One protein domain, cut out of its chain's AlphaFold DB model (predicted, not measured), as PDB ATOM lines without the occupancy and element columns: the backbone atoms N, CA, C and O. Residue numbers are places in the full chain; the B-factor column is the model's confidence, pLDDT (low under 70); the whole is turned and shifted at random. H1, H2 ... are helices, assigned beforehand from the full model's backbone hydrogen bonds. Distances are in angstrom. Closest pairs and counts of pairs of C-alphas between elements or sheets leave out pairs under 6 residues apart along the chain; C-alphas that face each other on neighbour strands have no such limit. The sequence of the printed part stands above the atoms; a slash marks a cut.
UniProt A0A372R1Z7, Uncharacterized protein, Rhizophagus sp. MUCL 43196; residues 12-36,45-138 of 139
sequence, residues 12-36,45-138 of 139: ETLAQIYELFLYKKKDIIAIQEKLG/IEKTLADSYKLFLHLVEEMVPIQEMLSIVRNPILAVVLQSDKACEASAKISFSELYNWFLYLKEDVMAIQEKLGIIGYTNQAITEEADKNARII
ATOM      1  N   GLU A  12      55.672 115.206  18.477       67.19
ATOM      2  CA  GLU A  12      56.813 114.480  19.032       67.19
ATOM      3  C   GLU A  12      57.899 115.423  19.577       67.19
ATOM      4  O   GLU A  12      58.400 115.227  20.679       67.19
ATOM      5  N   THR A  13      58.199 116.517  18.874       74.12
ATOM      6  CA  THR A  13      59.180 117.523  19.312       74.12
ATOM      7  C   THR A  13      58.697 118.300  20.546       74.12
ATOM      8  O   THR A  13      59.492 118.638  21.424       74.12
ATOM      9  N   LEU A  14      57.386 118.537  20.662       71.56
ATOM     10  CA  LEU A  14      56.774 119.115  21.868       71.56
ATOM     11  C   LEU A  14      56.793 118.141  23.056       71.56
ATOM     12  O   LEU A  14      57.046 118.553  24.187       71.56
ATOM     13  N   ALA A  15      56.568 116.850  22.809       74.12
ATOM     14  CA  ALA A  15      56.680 115.829  23.847       74.12
ATOM     15  C   ALA A  15      58.117 115.742  24.391       74.12
ATOM     16  O   ALA A  15      58.303 115.751  25.606       74.12
ATOM     17  N   GLN A  16      59.118 115.771  23.506       77.25
ATOM     18  CA  GLN A  16      60.533 115.729  23.885       77.25
ATOM     19  C   GLN A  16      60.936 116.908  24.781       77.25
ATOM     20  O   GLN A  16      61.569 116.704  25.814       77.25
ATOM     21  N   ILE A  17      60.556 118.150  24.448       76.38
ATOM     22  CA  ILE A  17      60.934 119.303  25.286       76.38
ATOM     23  C   ILE A  17      60.226 119.291  26.645       76.38
ATOM     24  O   ILE A  17      60.822 119.652  27.659       76.38
ATOM     25  N   TYR A  18      58.977 118.823  26.693       78.25
ATOM     26  CA  TYR A  18      58.263 118.638  27.953       78.25
ATOM     27  C   TYR A  18      58.958 117.597  28.846       78.25
ATOM     28  O   TYR A  18      59.161 117.836  30.037       78.25
ATOM     29  N   GLU A  19      59.395 116.472  28.276       80.69
ATOM     30  CA  GLU A  19      60.167 115.448  28.990       80.69
ATOM     31  C   GLU A  19      61.511 115.979  29.503       80.69
ATOM     32  O   GLU A  19      61.887 115.698  30.644       80.69
ATOM     33  N   LEU A  20      62.197 116.819  28.722       83.44
ATOM     34  CA  LEU A  20      63.420 117.499  29.159       83.44
ATOM     35  C   LEU A  20      63.179 118.403  30.381       83.44
ATOM     36  O   LEU A  20      63.987 118.400  31.313       83.44
ATOM     37  N   PHE A  21      62.069 119.147  30.424       84.44
ATOM     38  CA  PHE A  21      61.723 119.954  31.599       84.44
ATOM     39  C   PHE A  21      61.359 119.098  32.813       84.44
ATOM     40  O   PHE A  21      61.835 119.377  33.912       84.44
ATOM     41  N   LEU A  22      60.588 118.020  32.633       82.94
ATOM     42  CA  LEU A  22      60.307 117.073  33.719       82.94
ATOM     43  C   LEU A  22      61.586 116.478  34.301       82.94
ATOM     44  O   LEU A  22      61.694 116.252  35.506       82.94
ATOM     45  N   TYR A  23      62.565 116.226  33.446       83.25
ATOM     46  CA  TYR A  23      63.853 115.742  33.879       83.25
ATOM     47  C   TYR A  23      64.613 116.780  34.709       83.25
ATOM     48  O   TYR A  23      65.107 116.460  35.789       83.25
ATOM     49  N   LYS A  24      64.636 118.044  34.267       86.06
ATOM     50  CA  LYS A  24      65.224 119.138  35.056       86.06
ATOM     51  C   LYS A  24      64.499 119.358  36.382       86.06
ATOM     52  O   LYS A  24      65.158 119.642  37.377       86.06
ATOM     53  N   LYS A  25      63.186 119.126  36.440       86.69
ATOM     54  CA  LYS A  25      62.436 119.124  37.703       86.69
ATOM     55  C   LYS A  25      63.002 118.118  38.710       86.69
ATOM     56  O   LYS A  25      63.143 118.451  39.878       86.69
ATOM     57  N   LYS A  26      63.384 116.914  38.270       85.31
ATOM     58  CA  LYS A  26      64.001 115.908  39.156       85.31
ATOM     59  C   LYS A  26      65.348 116.366  39.714       85.31
ATOM     60  O   LYS A  26      65.614 116.139  40.889       85.31
ATOM     61  N   ASP A  27      66.172 117.021  38.894       88.06
ATOM     62  CA  ASP A  27      67.432 117.612  39.358       88.06
ATOM     63  C   ASP A  27      67.177 118.673  40.447       88.06
ATOM     64  O   ASP A  27      67.849 118.668  41.475       88.06
ATOM     65  N   ILE A  28      66.190 119.554  40.239       89.38
ATOM     66  CA  ILE A  28      65.821 120.613  41.192       89.38
ATOM     67  C   ILE A  28      65.285 120.020  42.501       89.38
ATOM     68  O   ILE A  28      65.727 120.441  43.566       89.38
ATOM     69  N   ILE A  29      64.435 118.990  42.438       87.19
ATOM     70  CA  ILE A  29      63.947 118.275  43.630       87.19
ATOM     71  C   ILE A  29      65.114 117.671  44.419       87.19
ATOM     72  O   ILE A  29      65.208 117.880  45.623       87.19
ATOM     73  N   ALA A  30      66.052 116.991  43.754       87.00
ATOM     74  CA  ALA A  30      67.217 116.415  44.429       87.00
ATOM     75  C   ALA A  30      68.101 117.491  45.095       87.00
ATOM     76  O   ALA A  30      68.646 117.280  46.180       87.00
ATOM     77  N   ILE A  31      68.233 118.663  44.466       90.38
ATOM     78  CA  ILE A  31      68.915 119.822  45.055       90.38
ATOM     79  C   ILE A  31      68.156 120.326  46.290       90.38
ATOM     80  O   ILE A  31      68.773 120.548  47.332       90.38
ATOM     81  N   GLN A  32      66.837 120.499  46.196       90.62
ATOM     82  CA  GLN A  32      65.991 120.953  47.303       90.62
ATOM     83  C   GLN A  32      66.079 119.988  48.492       90.62
ATOM     84  O   GLN A  32      66.355 120.425  49.608       90.62
ATOM     85  N   GLU A  33      65.967 118.678  48.253       88.56
ATOM     86  CA  GLU A  33      66.136 117.632  49.269       88.56
ATOM     87  C   GLU A  33      67.507 117.716  49.950       88.56
ATOM     88  O   GLU A  33      67.599 117.674  51.180       88.56
ATOM     89  N   LYS A  34      68.581 117.901  49.170       90.31
ATOM     90  CA  LYS A  34      69.943 118.054  49.704       90.31
ATOM     91  C   LYS A  34      70.080 119.277  50.612       90.31
ATOM     92  O   LYS A  34      70.856 119.235  51.567       90.31
ATOM     93  N   LEU A  35      69.354 120.348  50.306       91.00
ATOM     94  CA  LEU A  35      69.348 121.600  51.060       91.00
ATOM     95  C   LEU A  35      68.313 121.622  52.199       91.00
ATOM     96  O   LEU A  35      68.285 122.587  52.958       91.00
ATOM     97  N   GLY A  36      67.482 120.583  52.341       89.75
ATOM     98  CA  GLY A  36      66.386 120.560  53.314       89.75
ATOM     99  C   GLY A  36      65.253 121.542  52.987       89.75
ATOM    100  O   GLY A  36      64.563 122.005  53.894       89.75
ATOM    101  N   ILE A  45      50.039 116.890  34.436       59.38
ATOM    102  CA  ILE A  45      50.620 116.527  33.140       59.38
ATOM    103  C   ILE A  45      49.712 117.034  32.019       59.38
ATOM    104  O   ILE A  45      48.723 116.385  31.684       59.38
ATOM    105  N   GLU A  46      50.062 118.167  31.420       62.97
ATOM    106  CA  GLU A  46      49.450 118.680  30.190       62.97
ATOM    107  C   GLU A  46      50.599 119.018  29.206       62.97
ATOM    108  O   GLU A  46      51.616 119.579  29.602       62.97
ATOM    109  N   LYS A  47      50.526 118.532  27.953       72.06
ATOM    110  CA  LYS A  47      51.669 118.451  27.006       72.06
ATOM    111  C   LYS A  47      51.621 119.502  25.886       72.06
ATOM    112  O   LYS A  47      52.041 119.225  24.761       72.06
ATOM    113  N   THR A  48      51.048 120.678  26.130       79.50
ATOM    114  CA  THR A  48      51.058 121.758  25.130       79.50
ATOM    115  C   THR A  48      52.305 122.631  25.275       79.50
ATOM    116  O   THR A  48      52.946 122.649  26.321       79.50
ATOM    117  N   LEU A  49      52.642 123.410  24.241       77.25
ATOM    118  CA  LEU A  49      53.736 124.387  24.319       77.25
ATOM    119  C   LEU A  49      53.512 125.416  25.442       77.25
ATOM    120  O   LEU A  49      54.456 125.834  26.109       77.25
ATOM    121  N   ALA A  50      52.250 125.790  25.666       78.25
ATOM    122  CA  ALA A  50      51.845 126.660  26.760       78.25
ATOM    123  C   ALA A  50      52.172 126.042  28.125       78.25
ATOM    124  O   ALA A  50      52.675 126.732  29.010       78.25
ATOM    125  N   ASP A  51      51.922 124.745  28.276       79.25
ATOM    126  CA  ASP A  51      52.192 124.024  29.518       79.25
ATOM    127  C   ASP A  51      53.692 123.826  29.729       79.25
ATOM    128  O   ASP A  51      54.181 124.054  30.831       79.25
ATOM    129  N   SER A  52      54.455 123.516  28.671       81.50
ATOM    130  CA  SER A  52      55.924 123.480  28.737       81.50
ATOM    131  C   SER A  52      56.508 124.822  29.184       81.50
ATOM    132  O   SER A  52      57.445 124.847  29.979       81.50
ATOM    133  N   TYR A  53      55.947 125.942  28.715       82.94
ATOM    134  CA  TYR A  53      56.374 127.268  29.154       82.94
ATOM    135  C   TYR A  53      56.016 127.552  30.620       82.94
ATOM    136  O   TYR A  53      56.859 128.045  31.364       82.94
ATOM    137  N   LYS A  54      54.803 127.201  31.066       83.38
ATOM    138  CA  LYS A  54      54.411 127.327  32.483       83.38
ATOM    139  C   LYS A  54      55.303 126.490  33.395       83.38
ATOM    140  O   LYS A  54      55.739 126.983  34.432       83.38
ATOM    141  N   LEU A  55      55.590 125.248  32.999       84.62
ATOM    142  CA  LEU A  55      56.505 124.373  33.724       84.62
ATOM    143  C   LEU A  55      57.889 125.014  33.807       84.62
ATOM    144  O   LEU A  55      58.446 125.099  34.893       84.62
ATOM    145  N   PHE A  56      58.419 125.523  32.695       86.88
ATOM    146  CA  PHE A  56      59.691 126.239  32.692       86.88
ATOM    147  C   PHE A  56      59.708 127.413  33.682       86.88
ATOM    148  O   PHE A  56      60.633 127.487  34.484       86.88
ATOM    149  N   LEU A  57      58.695 128.290  33.675       85.88
ATOM    150  CA  LEU A  57      58.628 129.421  34.610       85.88
ATOM    151  C   LEU A  57      58.663 128.954  36.066       85.88
ATOM    152  O   LEU A  57      59.482 129.445  36.836       85.88
ATOM    153  N   HIS A  58      57.852 127.953  36.403       87.19
ATOM    154  CA  HIS A  58      57.822 127.372  37.741       87.19
ATOM    155  C   HIS A  58      59.196 126.820  38.156       87.19
ATOM    156  O   HIS A  58      59.651 127.072  39.266       87.19
ATOM    157  N   LEU A  59      59.906 126.125  37.259       88.81
ATOM    158  CA  LEU A  59      61.254 125.626  37.555       88.81
ATOM    159  C   LEU A  59      62.253 126.763  37.804       88.81
ATOM    160  O   LEU A  59      63.076 126.665  38.710       88.81
ATOM    161  N   VAL A  60      62.189 127.847  37.024       89.25
ATOM    162  CA  VAL A  60      63.059 129.013  37.245       89.25
ATOM    163  C   VAL A  60      62.718 129.697  38.577       89.25
ATOM    164  O   VAL A  60      63.632 130.130  39.279       89.25
ATOM    165  N   GLU A  61      61.440 129.760  38.965       89.38
ATOM    166  CA  GLU A  61      61.003 130.268  40.275       89.38
ATOM    167  C   GLU A  61      61.540 129.416  41.433       89.38
ATOM    168  O   GLU A  61      62.121 129.962  42.371       89.38
ATOM    169  N   GLU A  62      61.429 128.087  41.350       89.38
ATOM    170  CA  GLU A  62      61.946 127.163  42.372       89.38
ATOM    171  C   GLU A  62      63.468 127.267  42.554       89.38
ATOM    172  O   GLU A  62      63.996 127.022  43.643       89.38
ATOM    173  N   MET A  63      64.189 127.673  41.506       90.00
ATOM    174  CA  MET A  63      65.634 127.880  41.561       90.00
ATOM    175  C   MET A  63      66.047 129.202  42.204       90.00
ATOM    176  O   MET A  63      67.190 129.310  42.652       90.00
ATOM    177  N   VAL A  64      65.150 130.189  42.296       90.00
ATOM    178  CA  VAL A  64      65.447 131.491  42.909       90.00
ATOM    179  C   VAL A  64      66.026 131.358  44.320       90.00
ATOM    180  O   VAL A  64      67.167 131.788  44.517       90.00
ATOM    181  N   PRO A  65      65.323 130.734  45.283       90.94
ATOM    182  CA  PRO A  65      65.825 130.633  46.650       90.94
ATOM    183  C   PRO A  65      67.109 129.796  46.740       90.94
ATOM    184  O   PRO A  65      67.959 130.064  47.585       90.94
ATOM    185  N   ILE A  66      67.286 128.809  45.855       92.62
ATOM    186  CA  ILE A  66      68.486 127.961  45.811       92.62
ATOM    187  C   ILE A  66      69.710 128.790  45.406       92.62
ATOM    188  O   ILE A  66      70.756 128.723  46.050       92.62
ATOM    189  N   GLN A  67      69.586 129.588  44.345       92.38
ATOM    190  CA  GLN A  67      70.667 130.444  43.859       92.38
ATOM    191  C   GLN A  67      71.043 131.514  44.883       92.38
ATOM    192  O   GLN A  67      72.230 131.745  45.109       92.38
ATOM    193  N   GLU A  68      70.053 132.116  45.547       91.81
ATOM    194  CA  GLU A  68      70.272 133.082  46.627       91.81
ATOM    195  C   GLU A  68      70.994 132.439  47.817       91.81
ATOM    196  O   GLU A  68      72.043 132.931  48.238       91.81
ATOM    197  N   MET A  69      70.499 131.291  48.296       92.81
ATOM    198  CA  MET A  69      71.110 130.530  49.392       92.81
ATOM    199  C   MET A  69      72.566 130.169  49.090       92.81
ATOM    200  O   MET A  69      73.429 130.234  49.964       92.81
ATOM    201  N   LEU A  70      72.851 129.801  47.842       92.88
ATOM    202  CA  LEU A  70      74.182 129.408  47.409       92.88
ATOM    203  C   LEU A  70      75.028 130.578  46.907       92.88
ATOM    204  O   LEU A  70      76.171 130.343  46.522       92.88
ATOM    205  N   SER A  71      74.534 131.819  46.899       93.69
ATOM    206  CA  SER A  71      75.234 132.968  46.298       93.69
ATOM    207  C   SER A  71      75.732 132.674  44.871       93.69
ATOM    208  O   SER A  71      76.883 132.948  44.527       93.69
ATOM    209  N   ILE A  72      74.889 132.030  44.060       90.50
ATOM    210  CA  ILE A  72      75.122 131.778  42.635       90.50
ATOM    211  C   ILE A  72      74.429 132.885  41.845       90.50
ATOM    212  O   ILE A  72      73.260 133.191  42.070       90.50
ATOM    213  N   VAL A  73      75.151 133.483  40.902       89.38
ATOM    214  CA  VAL A  73      74.586 134.497  40.010       89.38
ATOM    215  C   VAL A  73      73.691 133.803  38.982       89.38
ATOM    216  O   VAL A  73      74.179 132.987  38.206       89.38
ATOM    217  N   ARG A  74      72.394 134.137  38.971       85.19
ATOM    218  CA  ARG A  74      71.445 133.647  37.959       85.19
ATOM    219  C   ARG A  74      71.809 134.166  36.574       85.19
ATOM    220  O   ARG A  74      72.188 135.331  36.427       85.19
ATOM    221  N   ASN A  75      71.558 133.356  35.548       89.00
ATOM    222  CA  ASN A  75      71.557 133.840  34.177       89.00
ATOM    223  C   ASN A  75      70.602 135.054  33.992       89.00
ATOM    224  O   ASN A  75      69.393 134.943  34.234       89.00
ATOM    225  N   PRO A  76      71.095 136.219  33.525       85.50
ATOM    226  CA  PRO A  76      70.283 137.433  33.413       85.50
ATOM    227  C   PRO A  76      69.100 137.277  32.449       85.50
ATOM    228  O   PRO A  76      68.074 137.927  32.637       85.50
ATOM    229  N   ILE A  77      69.194 136.387  31.454       84.56
ATOM    230  CA  ILE A  77      68.091 136.104  30.528       84.56
ATOM    231  C   ILE A  77      66.933 135.440  31.279       84.56
ATOM    232  O   ILE A  77      65.789 135.847  31.102       84.56
ATOM    233  N   LEU A  78      67.214 134.485  32.171       82.69
ATOM    234  CA  LEU A  78      66.187 133.837  32.994       82.69
ATOM    235  C   LEU A  78      65.546 134.813  33.991       82.69
ATOM    236  O   LEU A  78      64.339 134.757  34.218       82.69
ATOM    237  N   ALA A  79      66.332 135.745  34.544       83.69
ATOM    238  CA  ALA A  79      65.810 136.809  35.405       83.69
ATOM    239  C   ALA A  79      64.812 137.714  34.659       83.69
ATOM    240  O   ALA A  79      63.739 138.008  35.184       83.69
ATOM    241  N   VAL A  80      65.134 138.102  33.420       82.62
ATOM    242  CA  VAL A  80      64.233 138.887  32.562       82.62
ATOM    243  C   VAL A  80      62.965 138.103  32.217       82.62
ATOM    244  O   VAL A  80      61.879 138.680  32.220       82.62
ATOM    245  N   VAL A  81      63.073 136.797  31.943       81.62
ATOM    246  CA  VAL A  81      61.902 135.967  31.622       81.62
ATOM    247  C   VAL A  81      60.923 135.903  32.801       81.62
ATOM    248  O   VAL A  81      59.730 136.105  32.585       81.62
ATOM    249  N   LEU A  82      61.411 135.743  34.037       79.50
ATOM    250  CA  LEU A  82      60.572 135.768  35.245       79.50
ATOM    251  C   LEU A  82      59.869 137.109  35.488       79.50
ATOM    252  O   LEU A  82      58.725 137.131  35.926       79.50
ATOM    253  N   GLN A  83      60.547 138.228  35.224       77.38
ATOM    254  CA  GLN A  83      59.997 139.571  35.460       77.38
ATOM    255  C   GLN A  83      59.032 140.038  34.367       77.38
ATOM    256  O   GLN A  83      58.388 141.075  34.509       77.38
ATOM    257  N   SER A  84      58.962 139.324  33.246       70.62
ATOM    258  CA  SER A  84      58.133 139.739  32.125       70.62
ATOM    259  C   SER A  84      56.665 139.327  32.320       70.62
ATOM    260  O   SER A  84      56.370 138.151  32.518       70.62
ATOM    261  N   ASP A  85      55.725 140.265  32.113       55.97
ATOM    262  CA  ASP A  85      54.260 140.026  32.048       55.97
ATOM    263  C   ASP A  85      53.850 138.964  30.995       55.97
ATOM    264  O   ASP A  85      52.696 138.528  30.909       55.97
ATOM    265  N   LYS A  86      54.817 138.485  30.200       53.78
ATOM    266  CA  LYS A  86      54.706 137.376  29.248       53.78
ATOM    267  C   LYS A  86      54.159 136.086  29.867       53.78
ATOM    268  O   LYS A  86      53.675 135.249  29.111       53.78
ATOM    269  N   ALA A  87      54.179 135.902  31.187       49.81
ATOM    270  CA  ALA A  87      53.545 134.749  31.834       49.81
ATOM    271  C   ALA A  87      52.047 134.586  31.473       49.81
ATOM    272  O   ALA A  87      51.565 133.457  31.399       49.81
ATOM    273  N   CYS A  88      51.327 135.681  31.181       49.56
ATOM    274  CA  CYS A  88      49.885 135.651  30.895       49.56
ATOM    275  C   CYS A  88      49.534 135.683  29.387       49.56
ATOM    276  O   CYS A  88      48.607 134.996  28.964       49.56
ATOM    277  N   GLU A  89      50.293 136.404  28.547       50.28
ATOM    278  CA  GLU A  89      49.989 136.549  27.104       50.28
ATOM    279  C   GLU A  89      50.874 135.707  26.159       50.28
ATOM    280  O   GLU A  89      50.547 135.539  24.980       50.28
ATOM    281  N   ALA A  90      52.015 135.177  26.622       50.00
ATOM    282  CA  ALA A  90      53.043 134.644  25.721       50.00
ATOM    283  C   ALA A  90      52.877 133.174  25.332       50.00
ATOM    284  O   ALA A  90      53.527 132.730  24.383       50.00
ATOM    285  N   SER A  91      51.973 132.424  25.966       52.75
ATOM    286  CA  SER A  91      51.760 131.021  25.595       52.75
ATOM    287  C   SER A  91      51.258 130.845  24.152       52.75
ATOM    288  O   SER A  91      51.398 129.767  23.584       52.75
ATOM    289  N   ALA A  92      50.712 131.906  23.541       55.47
ATOM    290  CA  ALA A  92      50.283 131.933  22.144       55.47
ATOM    291  C   ALA A  92      51.363 132.424  21.151       55.47
ATOM    292  O   ALA A  92      51.153 132.320  19.943       55.47
ATOM    293  N   LYS A  93      52.492 132.981  21.621       64.62
ATOM    294  CA  LYS A  93      53.520 133.625  20.768       64.62
ATOM    295  C   LYS A  93      54.941 133.083  20.933       64.62
ATOM    296  O   LYS A  93      55.767 133.356  20.068       64.62
ATOM    297  N   ILE A  94      55.241 132.357  22.009       73.25
ATOM    298  CA  ILE A  94      56.567 131.762  22.216       73.25
ATOM    299  C   ILE A  94      56.818 130.691  21.162       73.25
ATOM    300  O   ILE A  94      56.001 129.793  20.959       73.25
ATOM    301  N   SER A  95      57.961 130.787  20.491       79.00
ATOM    302  CA  SER A  95      58.417 129.762  19.561       79.00
ATOM    303  C   SER A  95      59.123 128.621  20.294       79.00
ATOM    304  O   SER A  95      59.732 128.798  21.351       79.00
ATOM    305  N   PHE A  96      59.113 127.434  19.687       77.88
ATOM    306  CA  PHE A  96      59.882 126.291  20.183       77.88
ATOM    307  C   PHE A  96      61.377 126.618  20.347       77.88
ATOM    308  O   PHE A  96      61.992 126.219  21.330       77.88
ATOM    309  N   SER A  97      61.955 127.372  19.404       82.19
ATOM    310  CA  SER A  97      63.373 127.745  19.446       82.19
ATOM    311  C   SER A  97      63.708 128.619  20.652       82.19
ATOM    312  O   SER A  97      64.759 128.430  21.257       82.19
ATOM    313  N   GLU A  98      62.839 129.568  21.008       83.75
ATOM    314  CA  GLU A  98      63.030 130.394  22.204       83.75
ATOM    315  C   GLU A  98      62.948 129.544  23.472       83.75
ATOM    316  O   GLU A  98      63.833 129.632  24.320       83.75
ATOM    317  N   LEU A  99      61.945 128.663  23.564       83.69
ATOM    318  CA  LEU A  99      61.778 127.790  24.725       83.69
ATOM    319  C   LEU A  99      62.966 126.828  24.897       83.69
ATOM    320  O   LEU A  99      63.433 126.617  26.015       83.69
ATOM    321  N   TYR A 100      63.497 126.288  23.796       83.94
ATOM    322  CA  TYR A 100      64.688 125.439  23.821       83.94
ATOM    323  C   TYR A 100      65.944 126.210  24.250       83.94
ATOM    324  O   TYR A 100      66.714 125.721  25.074       83.94
ATOM    325  N   ASN A 101      66.138 127.435  23.759       87.75
ATOM    326  CA  ASN A 101      67.261 128.269  24.193       87.75
ATOM    327  C   ASN A 101      67.188 128.577  25.696       87.75
ATOM    328  O   ASN A 101      68.198 128.509  26.392       87.75
ATOM    329  N   TRP A 102      65.995 128.851  26.227       87.38
ATOM    330  CA  TRP A 102      65.814 129.052  27.665       87.38
ATOM    331  C   TRP A 102      66.046 127.786  28.489       87.38
ATOM    332  O   TRP A 102      66.619 127.862  29.575       87.38
ATOM    333  N   PHE A 103      65.682 126.617  27.959       86.31
ATOM    334  CA  PHE A 103      66.041 125.338  28.569       86.31
ATOM    335  C   PHE A 103      67.563 125.167  28.711       86.31
ATOM    336  O   PHE A 103      68.023 124.648  29.728       86.31
ATOM    337  N   LEU A 104      68.360 125.621  27.736       89.00
ATOM    338  CA  LEU A 104      69.823 125.550  27.832       89.00
ATOM    339  C   LEU A 104      70.363 126.409  28.983       89.00
ATOM    340  O   LEU A 104      71.194 125.924  29.747       89.00
ATOM    341  N   TYR A 105      69.836 127.619  29.177       90.31
ATOM    342  CA  TYR A 105      70.213 128.451  30.327       90.31
ATOM    343  C   TYR A 105      69.802 127.820  31.661       90.31
ATOM    344  O   TYR A 105      70.582 127.819  32.608       90.31
ATOM    345  N   LEU A 106      68.607 127.220  31.734       89.62
ATOM    346  CA  LEU A 106      68.171 126.482  32.924       89.62
ATOM    347  C   LEU A 106      69.130 125.325  33.238       89.62
ATOM    348  O   LEU A 106      69.495 125.099  34.389       89.62
ATOM    349  N   LYS A 107      69.559 124.591  32.205       90.19
ATOM    350  CA  LYS A 107      70.527 123.501  32.341       90.19
ATOM    351  C   LYS A 107      71.855 124.001  32.915       90.19
ATOM    352  O   LYS A 107      72.400 123.325  33.781       90.19
ATOM    353  N   GLU A 108      72.365 125.138  32.450       90.31
ATOM    354  CA  GLU A 108      73.596 125.753  32.968       90.31
ATOM    355  C   GLU A 108      73.477 126.109  34.453       90.31
ATOM    356  O   GLU A 108      74.327 125.695  35.243       90.31
ATOM    357  N   ASP A 109      72.392 126.777  34.848       91.00
ATOM    358  CA  ASP A 109      72.161 127.150  36.248       91.00
ATOM    359  C   ASP A 109      72.054 125.904  37.154       91.00
ATOM    360  O   ASP A 109      72.636 125.872  38.241       91.00
ATOM    361  N   VAL A 110      71.371 124.842  36.699       90.69
ATOM    362  CA  VAL A 110      71.289 123.562  37.429       90.69
ATOM    363  C   VAL A 110      72.669 122.913  37.569       90.69
ATOM    364  O   VAL A 110      73.011 122.459  38.660       90.69
ATOM    365  N   MET A 111      73.481 122.888  36.505       89.38
ATOM    366  CA  MET A 111      74.834 122.317  36.556       89.38
ATOM    367  C   MET A 111      75.732 123.074  37.541       89.38
ATOM    368  O   MET A 111      76.428 122.437  38.328       89.38
ATOM    369  N   ALA A 112      75.671 124.409  37.555       91.38
ATOM    370  CA  ALA A 112      76.445 125.228  38.488       91.38
ATOM    371  C   ALA A 112      76.063 124.953  39.955       91.38
ATOM    372  O   ALA A 112      76.926 124.870  40.830       91.38
ATOM    373  N   ILE A 113      74.767 124.768  40.234       92.12
ATOM    374  CA  ILE A 113      74.295 124.384  41.571       92.12
ATOM    375  C   ILE A 113      74.783 122.981  41.942       92.12
ATOM    376  O   ILE A 113      75.282 122.773  43.049       92.12
ATOM    377  N   GLN A 114      74.658 122.021  41.026       91.06
ATOM    378  CA  GLN A 114      75.085 120.640  41.246       91.06
ATOM    379  C   GLN A 114      76.584 120.551  41.537       91.06
ATOM    380  O   GLN A 114      76.970 119.912  42.513       91.06
ATOM    381  N   GLU A 115      77.411 121.253  40.762       90.56
ATOM    382  CA  GLU A 115      78.852 121.364  40.996       90.56
ATOM    383  C   GLU A 115      79.142 121.929  42.392       90.56
ATOM    384  O   GLU A 115      79.894 121.330  43.163       90.56
ATOM    385  N   LYS A 116      78.478 123.031  42.762       92.75
ATOM    386  CA  LYS A 116      78.664 123.671  44.070       92.75
ATOM    387  C   LYS A 116      78.276 122.773  45.246       92.75
ATOM    388  O   LYS A 116      78.866 122.883  46.319       92.75
ATOM    389  N   LEU A 117      77.298 121.891  45.055       90.69
ATOM    390  CA  LEU A 117      76.826 120.952  46.073       90.69
ATOM    391  C   LEU A 117      77.513 119.580  46.019       90.69
ATOM    392  O   LEU A 117      77.211 118.724  46.855       90.69
ATOM    393  N   GLY A 118      78.409 119.349  45.054       88.88
ATOM    394  CA  GLY A 118      79.002 118.033  44.816       88.88
ATOM    395  C   GLY A 118      77.962 116.964  44.459       88.88
ATOM    396  O   GLY A 118      78.138 115.793  44.795       88.88
ATOM    397  N   ILE A 119      76.853 117.360  43.827       84.75
ATOM    398  CA  ILE A 119      75.806 116.455  43.353       84.75
ATOM    399  C   ILE A 119      76.173 116.012  41.941       84.75
ATOM    400  O   ILE A 119      76.362 116.833  41.047       84.75
ATOM    401  N   ILE A 120      76.215 114.702  41.713       77.50
ATOM    402  CA  ILE A 120      76.219 114.178  40.348       77.50
ATOM    403  C   ILE A 120      74.787 114.312  39.841       77.50
ATOM    404  O   ILE A 120      73.898 113.581  40.275       77.50
ATOM    405  N   GLY A 121      74.557 115.296  38.976       65.75
ATOM    406  CA  GLY A 121      73.248 115.495  38.376       65.75
ATOM    407  C   GLY A 121      72.803 114.296  37.560       65.75
ATOM    408  O   GLY A 121      73.632 113.549  37.030       65.75
ATOM    409  N   TYR A 122      71.490 114.157  37.372       60.47
ATOM    410  CA  TYR A 122      70.964 113.070  36.557       60.47
ATOM    411  C   TYR A 122      71.538 113.129  35.133       60.47
ATOM    412  O   TYR A 122      71.697 112.083  34.503       60.47
ATOM    413  N   THR A 123      71.895 114.327  34.644       56.03
ATOM    414  CA  THR A 123      72.311 114.646  33.266       56.03
ATOM    415  C   THR A 123      73.442 113.773  32.690       56.03
ATOM    416  O   THR A 123      73.545 113.692  31.469       56.03
ATOM    417  N   ASN A 124      74.235 113.069  33.510       51.16
ATOM    418  CA  ASN A 124      75.214 112.080  33.021       51.16
ATOM    419  C   ASN A 124      74.650 110.655  32.872       51.16
ATOM    420  O   ASN A 124      75.178 109.867  32.092       51.16
ATOM    421  N   GLN A 125      73.575 110.307  33.577       48.00
ATOM    422  CA  GLN A 125      72.998 108.964  33.558       48.00
ATOM    423  C   GLN A 125      71.822 108.834  32.580       48.00
ATOM    424  O   GLN A 125      71.777 107.854  31.849       48.00
ATOM    425  N   ALA A 126      70.918 109.818  32.465       48.50
ATOM    426  CA  ALA A 126      69.735 109.635  31.600       48.50
ATOM    427  C   ALA A 126      69.903 110.086  30.142       48.50
ATOM    428  O   ALA A 126      69.219 109.543  29.283       48.50
ATOM    429  N   ILE A 127      70.834 111.000  29.819       54.38
ATOM    430  CA  ILE A 127      71.259 111.173  28.414       54.38
ATOM    431  C   ILE A 127      71.886 109.864  27.928       54.38
ATOM    432  O   ILE A 127      71.628 109.447  26.808       54.38
ATOM    433  N   THR A 128      72.634 109.183  28.797       50.97
ATOM    434  CA  THR A 128      73.220 107.872  28.515       50.97
ATOM    435  C   THR A 128      72.143 106.789  28.397       50.97
ATOM    436  O   THR A 128      72.148 106.072  27.409       50.97
ATOM    437  N   GLU A 129      71.174 106.694  29.312       53.25
ATOM    438  CA  GLU A 129      70.119 105.663  29.259       53.25
ATOM    439  C   GLU A 129      69.088 105.878  28.133       53.25
ATOM    440  O   GLU A 129      68.634 104.904  27.534       53.25
ATOM    441  N   GLU A 130      68.722 107.121  27.804       52.53
ATOM    442  CA  GLU A 130      67.769 107.418  26.722       52.53
ATOM    443  C   GLU A 130      68.447 107.388  25.340       52.53
ATOM    444  O   GLU A 130      67.862 106.883  24.380       52.53
ATOM    445  N   ALA A 131      69.711 107.831  25.224       48.69
ATOM    446  CA  ALA A 131      70.507 107.592  24.015       48.69
ATOM    447  C   ALA A 131      70.761 106.091  23.799       48.69
ATOM    448  O   ALA A 131      70.687 105.631  22.662       48.69
ATOM    449  N   ASP A 132      70.992 105.316  24.864       46.38
ATOM    450  CA  ASP A 132      71.175 103.861  24.787       46.38
ATOM    451  C   ASP A 132      69.864 103.131  24.436       46.38
ATOM    452  O   ASP A 132      69.869 102.204  23.626       46.38
ATOM    453  N   LYS A 133      68.705 103.582  24.943       57.66
ATOM    454  CA  LYS A 133      67.391 103.072  24.502       57.66
ATOM    455  C   LYS A 133      67.113 103.366  23.031       57.66
ATOM    456  O   LYS A 133      66.698 102.463  22.309       57.66
ATOM    457  N   ASN A 134      67.367 104.592  22.574       51.75
ATOM    458  CA  ASN A 134      67.124 104.983  21.185       51.75
ATOM    459  C   ASN A 134      68.106 104.315  20.207       51.75
ATOM    460  O   ASN A 134      67.710 103.959  19.099       51.75
ATOM    461  N   ALA A 135      69.355 104.057  20.616       46.50
ATOM    462  CA  ALA A 135      70.323 103.300  19.817       46.50
ATOM    463  C   ALA A 135      69.914 101.826  19.619       46.50
ATOM    464  O   ALA A 135      70.123 101.273  18.542       46.50
ATOM    465  N   ARG A 136      69.280 101.197  20.620       47.81
ATOM    466  CA  ARG A 136      68.780  99.808  20.535       47.81
ATOM    467  C   ARG A 136      67.535  99.635  19.664       47.81
ATOM    468  O   ARG A 136      67.208  98.508  19.323       47.81
ATOM    469  N   ILE A 137      66.832 100.716  19.334       43.25
ATOM    470  CA  ILE A 137      65.661 100.685  18.441       43.25
ATOM    471  C   ILE A 137      66.089 100.767  16.958       43.25
ATOM    472  O   ILE A 137      65.297 100.454  16.073       43.25
ATOM    473  N   ILE A 138      67.337 101.167  16.673       47.91
ATOM    474  CA  ILE A 138      67.851 101.434  15.315       47.91
ATOM    475  C   ILE A 138      68.727 100.284  14.754       47.91
ATOM    476  O   ILE A 138      69.061 100.299  13.568       47.91
TER     477      ILE A 138
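What this domain is: This is residues 12 to 36 and 45 to 138 of the 139 residues of an uncharacterized protein of Rhizophagus sp. MUCL 43196 (UniProt A0A372R1Z7). Three long helices, H1, H2 and H5, form a bundle running the same way, with H3 and H4 packed on H2; residues 127 to 138 stick out. The printed part has 119 residues and six named helices, H1 to H6 in order, all helix. It is compact, radius of gyration of the C-alphas 14.8 A, spanning 43 by 39 by 22 A.

How they stand to each other: Start at H1, residues 12 to 35, which touches H2, residues 49 to 69; closest C-alphas Tyr 18 and Ser 52, 5.4 A. H5, residues 96 to 117, touches both. H2, the hub, also touches H3, residues 76 to 83, and H4, residues 86 to 92. H6, residues 126 to 136, touches no helix. Every O i to N i+4 pair is within hydrogen-bond range but in H2, 15 of 17, and H4, 1 of 3, with 0 of 4 O i to N i+3.

Where its parts are: Find C-alpha 12 at (56.813, 114.480, 19.032); H1 runs 35.1 A from there. H6 ends at (68.780, 99.808, 20.535).

The domain as a whole: The printed part has one cut, between residues 36 and 45, where 8 residues of the chain are not printed; across it C-alphas 36 and 45 are 25.9 A apart. Mean pLDDT of H6 is 51.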